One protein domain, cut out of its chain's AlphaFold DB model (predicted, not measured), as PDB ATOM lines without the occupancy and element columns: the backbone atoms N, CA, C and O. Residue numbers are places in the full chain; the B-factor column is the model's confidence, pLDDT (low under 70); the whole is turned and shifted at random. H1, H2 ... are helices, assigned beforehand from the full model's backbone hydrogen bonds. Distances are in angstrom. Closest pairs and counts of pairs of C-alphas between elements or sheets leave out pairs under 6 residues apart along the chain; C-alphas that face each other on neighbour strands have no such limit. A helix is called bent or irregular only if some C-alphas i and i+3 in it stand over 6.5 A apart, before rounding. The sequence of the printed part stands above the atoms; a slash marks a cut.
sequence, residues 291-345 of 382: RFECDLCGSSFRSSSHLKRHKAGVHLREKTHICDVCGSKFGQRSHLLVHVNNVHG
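This is residues 291 to 345 of the 382 residues of the protein "Hypothetical protein" of Rhodosorus marinus (UniProt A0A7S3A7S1). Two small lobes follow each other along a rod, each made of a chain stretch that folds back on itself and then one helix: residues 291 to 303 with H1, then residues 321 to 332 with H2. The two helices stay apart, and the fold-back of each lobe has one short antiparallel pairing. The printed part has 55 residues with two named helices, H1 then H2, and no named strand; its class is all helix, though under half of the residues, 24 of 55, are in named elements. It is loose, with a radius of gyration of the C-alphas of 13.4 A, and spans 39 by 18 by 11 A.

The printed part begins at C-alpha 291, at (40.602, 10.962, 5.465). Residues 291 to 303 hold no named element; in them residues 292 to 293 pair antiparallel with residues 300 to 301. H1 is residues 304 to 315, 15.6 A long, from C-alpha 304 at (38.130, 11.150, 13.430). In residues 316 to 332, residues 321 to 322 pair antiparallel with residues 329 to 330. H2 is residues 333 to 344, 15.5 A long, ending with C-alpha 344 at (8.971, 19.219, 26.029).

H1 and H2 are apart, with no C-alpha of the one within 8 A of the other. H1 is neither bent nor irregular, but only just: C-alphas 312 and 315 are 6.0 A apart. In H1 and H2 every O i to N i+4 pair is within hydrogen-bond range.

The two C-alphas farthest apart, those of Asp 295 and Gly 345, are 39.3 A apart. The link from H1 to H2, 17 residues, is long. The printed part has no cut. The mean pLDDT of the printed part is 80.3, and residues 318 and 345 are under 70.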
ATOM      1  N   ARG A 291      42.022  11.238   5.266       75.31
ATOM      2  CA  ARG A 291      40.602  10.962   5.465       75.31
ATOM      3  C   ARG A 291      40.511   9.789   6.433       75.31
ATOM      4  O   ARG A 291      41.348   8.893   6.416       75.31
ATOM      5  N   PHE A 292      39.535   9.846   7.322       81.19
ATOM      6  CA  PHE A 292      39.259   8.798   8.291       81.19
ATOM      7  C   PHE A 292      38.220   7.874   7.676       81.19
ATOM      8  O   PHE A 292      37.071   8.279   7.517       81.19
ATOM      9  N   GLU A 293      38.626   6.675   7.286       86.25
ATOM     10  CA  GLU A 293      37.757   5.708   6.619       86.25
ATOM     11  C   GLU A 293      37.086   4.771   7.623       86.25
ATOM     12  O   GLU A 293      37.621   4.472   8.691       86.25
ATOM     13  N   CYS A 294      35.856   4.371   7.316       87.56
ATOM     14  CA  CYS A 294      35.122   3.400   8.105       87.56
ATOM     15  C   CYS A 294      35.431   1.994   7.619       87.56
ATOM     16  O   CYS A 294      34.973   1.595   6.556       87.56
ATOM     17  N   ASP A 295      36.111   1.220   8.456       86.12
ATOM     18  CA  ASP A 295      36.493  -0.166   8.154       86.12
ATOM     19  C   ASP A 295      35.294  -1.110   7.914       86.12
ATOM     20  O   ASP A 295      35.471  -2.210   7.413       86.12
ATOM     21  N   LEU A 296      34.068  -0.690   8.262       84.56
ATOM     22  CA  LEU A 296      32.846  -1.495   8.117       84.56
ATOM     23  C   LEU A 296      32.054  -1.202   6.833       84.56
ATOM     24  O   LEU A 296      31.267  -2.039   6.405       84.56
ATOM     25  N   CYS A 297      32.204  -0.017   6.235       87.31
ATOM     26  CA  CYS A 297      31.425   0.374   5.048       87.31
ATOM     27  C   CYS A 297      32.205   1.198   4.017       87.31
ATOM     28  O   CYS A 297      31.613   1.726   3.079       87.31
ATOM     29  N   GLY A 298      33.511   1.387   4.213       83.06
ATOM     30  CA  GLY A 298      34.384   2.150   3.317       83.06
ATOM     31  C   GLY A 298      34.121   3.660   3.279       83.06
ATOM     32  O   GLY A 298      34.759   4.379   2.514       83.06
ATOM     33  N   SER A 299      33.196   4.189   4.089       85.88
ATOM     34  CA  SER A 299      32.867   5.621   4.077       85.88
ATOM     35  C   SER A 299      34.034   6.473   4.582       85.88
ATOM     36  O   SER A 299      34.554   6.226   5.670       85.88
ATOM     37  N   SER A 300      34.415   7.511   3.829       83.81
ATOM     38  CA  SER A 300      35.528   8.408   4.176       83.81
ATOM     39  C   SER A 300      35.047   9.714   4.819       83.81
ATOM     40  O   SER A 300      34.162  10.404   4.314       83.81
ATOM     41  N   PHE A 301      35.655  10.085   5.948       84.94
ATOM     42  CA  PHE A 301      35.291  11.259   6.739       84.94
ATOM     43  C   PHE A 301      36.457  12.234   6.880       84.94
ATOM     44  O   PHE A 301      37.625  11.862   6.952       84.94
ATOM     45  N   ARG A 302      36.132  13.523   6.987       80.56
ATOM     46  CA  ARG A 302      37.127  14.598   7.127       80.56
ATOM     47  C   ARG A 302      37.777  14.666   8.518       80.56
ATOM     48  O   ARG A 302      38.777  15.352   8.691       80.56
ATOM     49  N   SER A 303      37.206  13.996   9.520       82.25
ATOM     50  CA  SER A 303      37.721  13.996  10.893       82.25
ATOM     51  C   SER A 303      37.424  12.685  11.624       82.25
ATOM     52  O   SER A 303      36.401  12.041  11.382       82.25
ATOM     53  N   SER A 304      38.299  12.329  12.570       83.25
ATOM     54  CA  SER A 304      38.130  11.150  13.430       83.25
ATOM     55  C   SER A 304      36.819  11.201  14.222       83.25
ATOM     56  O   SER A 304      36.119  10.199  14.332       83.25
ATOM     57  N   SER A 305      36.424  12.382  14.713       81.75
ATOM     58  CA  SER A 305      35.178  12.558  15.469       81.75
ATOM     59  C   SER A 305      33.935  12.249  14.629       81.75
ATOM     60  O   SER A 305      32.978  11.664  15.135       81.75
ATOM     61  N   HIS A 306      33.946  12.594  13.336       83.12
ATOM     62  CA  HIS A 306      32.853  12.242  12.430       83.12
ATOM     63  C   HIS A 306      32.809  10.746  12.132       83.12
ATOM     64  O   HIS A 306      31.718  10.179  12.149       83.12
ATOM     65  N   LEU A 307      33.968  10.106  11.951       84.81
ATOM     66  CA  LEU A 307      34.043   8.657  11.786       84.81
ATOM     67  C   LEU A 307      33.518   7.919  13.029       84.81
ATOM     68  O   LEU A 307      32.703   7.010  12.897       84.81
ATOM     69  N   LYS A 308      33.928   8.329  14.238       82.44
ATOM     70  CA  LYS A 308      33.444   7.732  15.496       82.44
ATOM     71  C   LYS A 308      31.927   7.853  15.632       82.44
ATOM     72  O   LYS A 308      31.260   6.867  15.921       82.44
ATOM     73  N   ARG A 309      31.370   9.039  15.354       81.38
ATOM     74  CA  ARG A 309      29.915   9.265  15.363       81.38
ATOM     75  C   ARG A 309      29.191   8.401  14.332       81.38
ATOM     76  O   ARG A 309      28.119   7.882  14.620       81.38
ATOM     77  N   HIS A 310      29.764   8.255  13.141       84.62
ATOM     78  CA  HIS A 310      29.215   7.389  12.105       84.62
ATOM     79  C   HIS A 310      29.214   5.918  12.547       84.62
ATOM     80  O   HIS A 310      28.165   5.283  12.488       84.62
ATOM     81  N   LYS A 311      30.338   5.403  13.067       81.44
ATOM     82  CA  LYS A 311      30.428   4.029  13.586       81.44
ATOM     83  C   LYS A 311      29.409   3.779  14.704       81.44
ATOM     84  O   LYS A 311      28.658   2.809  14.627       81.44
ATOM     85  N   ALA A 312      29.313   4.693  15.671       80.25
ATOM     86  CA  ALA A 312      28.350   4.601  16.769       80.25
ATOM     87  C   ALA A 312      26.890   4.619  16.279       80.25
ATOM     88  O   ALA A 312      26.075   3.807  16.706       80.25
ATOM     89  N   GLY A 313      26.552   5.516  15.349       77.12
ATOM     90  CA  GLY A 313      25.172   5.701  14.896       77.12
ATOM     91  C   GLY A 313      24.681   4.672  13.876       77.12
ATOM     92  O   GLY A 313      23.520   4.273  13.937       77.12
ATOM     93  N   VAL A 314      25.536   4.265  12.936       78.50
ATOM     94  CA  VAL A 314      25.151   3.423  11.787       78.50
ATOM     95  C   VAL A 314      25.400   1.946  12.064       78.50
ATOM     96  O   VAL A 314      24.543   1.120  11.760       78.50
ATOM     97  N   HIS A 315      26.543   1.614  12.662       80.50
ATOM     98  CA  HIS A 315      26.953   0.223  12.838       80.50
ATOM     99  C   HIS A 315      26.604  -0.314  14.225       80.50
ATOM    100  O   HIS A 315      26.020  -1.386  14.329       80.50
ATOM    101  N   LEU A 316      26.890   0.448  15.282       76.19
ATOM    102  CA  LEU A 316      26.631   0.017  16.662       76.19
ATOM    103  C   LEU A 316      25.210   0.360  17.142       76.19
ATOM    104  O   LEU A 316      24.755  -0.168  18.150       76.19
ATOM    105  N   ARG A 317      24.497   1.252  16.430       72.38
ATOM    106  CA  ARG A 317      23.193   1.821  16.838       72.38
ATOM    107  C   ARG A 317      23.188   2.341  18.284       72.38
ATOM    108  O   ARG A 317      22.138   2.415  18.926       72.38
ATOM    109  N   GLU A 318      24.348   2.752  18.777       68.81
ATOM    110  CA  GLU A 318      24.534   3.302  20.111       68.81
ATOM    111  C   GLU A 318      23.928   4.704  20.148       68.81
ATOM    112  O   GLU A 318      24.542   5.718  19.810       68.81
ATOM    113  N   LYS A 319      22.653   4.767  20.528       70.44
ATOM    114  CA  LYS A 319      21.965   6.021  20.818       70.44
ATOM    115  C   LYS A 319      22.286   6.425  22.255       70.44
ATOM    116  O   LYS A 319      21.558   6.075  23.180       70.44
ATOM    117  N   THR A 320      23.404   7.125  22.423       73.81
ATOM    118  CA  THR A 320      23.978   7.488  23.729       73.81
ATOM    119  C   THR A 320      23.285   8.660  24.420       73.81
ATOM    120  O   THR A 320      23.503   8.886  25.606       73.81
ATOM    121  N   HIS A 321      22.457   9.425  23.708       79.50
ATOM    122  CA  HIS A 321      21.821  10.622  24.251       79.50
ATOM    123  C   HIS A 321      20.339  10.367  24.511       79.50
ATOM    124  O   HIS A 321      19.565  10.227  23.568       79.50
ATOM    125  N   ILE A 322      19.951  10.302  25.781       83.69
ATOM    126  CA  ILE A 322      18.588   9.976  26.211       83.69
ATOM    127  C   ILE A 322      17.877  11.261  26.636       83.69
ATOM    128  O   ILE A 322      18.489  12.153  27.215       83.69
ATOM    129  N   CYS A 323      16.598  11.382  26.294       83.75
ATOM    130  CA  CYS A 323      15.740  12.418  26.843       83.75
ATOM    131  C   CYS A 323      15.278  12.014  28.237       83.75
ATOM    132  O   CYS A 323      14.562  11.028  28.374       83.75
ATOM    133  N   ASP A 324      15.625  12.811  29.242       82.12
ATOM    134  CA  ASP A 324      15.260  12.538  30.637       82.12
ATOM    135  C   ASP A 324      13.753  12.694  30.908       82.12
ATOM    136  O   ASP A 324      13.254  12.221  31.921       82.12
ATOM    137  N   VAL A 325      13.011  13.325  29.986       77.69
ATOM    138  CA  VAL A 325      11.568  13.573  30.126       77.69
ATOM    139  C   VAL A 325      10.719  12.436  29.547       77.69
ATOM    140  O   VAL A 325       9.715  12.064  30.144       77.69
ATOM    141  N   CYS A 326      11.094  11.862  28.397       82.81
ATOM    142  CA  CYS A 326      10.309  10.803  27.737       82.81
ATOM    143  C   CYS A 326      11.081   9.506  27.454       82.81
ATOM    144  O   CYS A 326      10.550   8.598  26.817       82.81
ATOM    145  N   GLY A 327      12.352   9.416  27.845       82.38
ATOM    146  CA  GLY A 327      13.198   8.238  27.625       82.38
ATOM    147  C   GLY A 327      13.638   8.012  26.171       82.38
ATOM    148  O   GLY A 327      14.311   7.021  25.876       82.38
ATOM    149  N   SER A 328      13.295   8.913  25.242       81.69
ATOM    150  CA  SER A 328      13.664   8.781  23.826       81.69
ATOM    151  C   SER A 328      15.179   8.832  23.628       81.69
ATOM    152  O   SER A 328      15.854   9.721  24.145       81.69
ATOM    153  N   LYS A 329      15.722   7.897  22.838       83.31
ATOM    154  CA  LYS A 329      17.165   7.788  22.581       83.31
ATOM    155  C   LYS A 329      17.555   8.407  21.235       83.31
ATOM    156  O   LYS A 329      16.941   8.131  20.199       83.31
ATOM    157  N   PHE A 330      18.649   9.160  21.232       80.94
ATOM    158  CA  PHE A 330      19.216   9.871  20.089       80.94
ATOM    159  C   PHE A 330      20.704   9.542  19.927       80.94
ATOM    160  O   PHE A 330      21.445   9.404  20.896       80.94
ATOM    161  N   GLY A 331      21.162   9.450  18.677       77.69
ATOM    162  CA  GLY A 331      22.582   9.232  18.359       77.69
ATOM    163  C   GLY A 331      23.437  10.501  18.410       77.69
ATOM    164  O   GLY A 331      24.650  10.427  18.251       77.69
ATOM    165  N   GLN A 332      22.827  11.682  18.583       79.25
ATOM    166  CA  GLN A 332      23.537  12.964  18.646       79.25
ATOM    167  C   GLN A 332      22.904  13.901  19.676       79.25
ATOM    168  O   GLN A 332      21.681  14.034  19.725       79.25
ATOM    169  N   ARG A 333      23.743  14.615  20.440       80.19
ATOM    170  CA  ARG A 333      23.300  15.602  21.439       80.19
ATOM    171  C   ARG A 333      22.471  16.736  20.829       80.19
ATOM    172  O   ARG A 333      21.508  17.176  21.443       80.19
ATOM    173  N   SER A 334      22.812  17.193  19.624       80.06
ATOM    174  CA  SER A 334      22.045  18.225  18.910       80.06
ATOM    175  C   SER A 334      20.607  17.783  18.637       80.06
ATOM    176  O   SER A 334      19.684  18.566  18.822       80.06
ATOM    177  N   HIS A 335      20.403  16.522  18.248       82.75
ATOM    178  CA  HIS A 335      19.069  15.980  17.988       82.75
ATOM    179  C   HIS A 335      18.259  15.840  19.276       82.75
ATOM    180  O   HIS A 335      17.072  16.151  19.271       82.75
ATOM    181  N   LEU A 336      18.902  15.442  20.379       83.44
ATOM    182  CA  LEU A 336      18.270  15.438  21.695       83.44
ATOM    183  C   LEU A 336      17.831  16.851  22.107       83.44
ATOM    184  O   LEU A 336      16.700  17.027  22.538       83.44
ATOM    185  N   LEU A 337      18.693  17.861  21.947       80.50
ATOM    186  CA  LEU A 337      18.363  19.240  22.318       80.50
ATOM    187  C   LEU A 337      17.174  19.776  21.508       80.50
ATOM    188  O   LEU A 337      16.262  20.370  22.074       80.50
ATOM    189  N   VAL A 338      17.161  19.518  20.197       80.56
ATOM    190  CA  VAL A 338      16.034  19.863  19.320       80.56
ATOM    191  C   VAL A 338      14.765  19.137  19.763       80.56
ATOM    192  O   VAL A 338      13.713  19.757  19.866       80.56
ATOM    193  N   HIS A 339      14.852  17.842  20.067       84.06
ATOM    194  CA  HIS A 339      13.716  17.075  20.565       84.06
ATOM    195  C   HIS A 339      13.166  17.641  21.877       84.06
ATOM    196  O   HIS A 339      11.969  17.902  21.957       84.06
ATOM    197  N   VAL A 340      14.023  17.881  22.874       79.25
ATOM    198  CA  VAL A 340      13.607  18.432  24.169       79.25
ATOM    199  C   VAL A 340      12.942  19.784  23.968       79.25
ATOM    200  O   VAL A 340      11.838  19.984  24.457       79.25
ATOM    201  N   ASN A 341      13.545  20.676  23.185       75.44
ATOM    202  CA  ASN A 341      12.985  22.000  22.944       75.44
ATOM    203  C   ASN A 341      11.631  21.959  22.210       75.44
ATOM    204  O   ASN A 341      10.763  22.778  22.480       75.44
ATOM    205  N   ASN A 342      11.435  20.997  21.307       71.06
ATOM    206  CA  ASN A 342      10.235  20.930  20.471       71.06
ATOM    207  C   ASN A 342       9.081  20.134  21.086       71.06
ATOM    208  O   ASN A 342       7.925  20.431  20.802       71.06
ATOM    209  N   VAL A 343       9.391  19.077  21.837       74.31
ATOM    210  CA  VAL A 343       8.393  18.145  22.389       74.31
ATOM    211  C   VAL A 343       8.087  18.474  23.847       74.31
ATOM    212  O   VAL A 343       6.951  18.319  24.283       74.31
ATOM    213  N   HIS A 344       9.086  18.945  24.594       76.56
ATOM    214  CA  HIS A 344       8.971  19.219  26.029       76.56
ATOM    215  C   HIS A 344       9.157  20.700  26.379       76.56
ATOM    216  O   HIS A 344       8.748  21.135  27.451       76.56
ATOM    217  N   GLY A 345       9.756  21.488  25.487       66.00
ATOM    218  CA  GLY A 345       9.879  22.927  25.642       66.00
ATOM    219  C   GLY A 345       8.552  23.617  25.351       66.00
ATOM    220  O   GLY A 345       7.882  23.325  24.360       66.00
TER     221      GLY A 345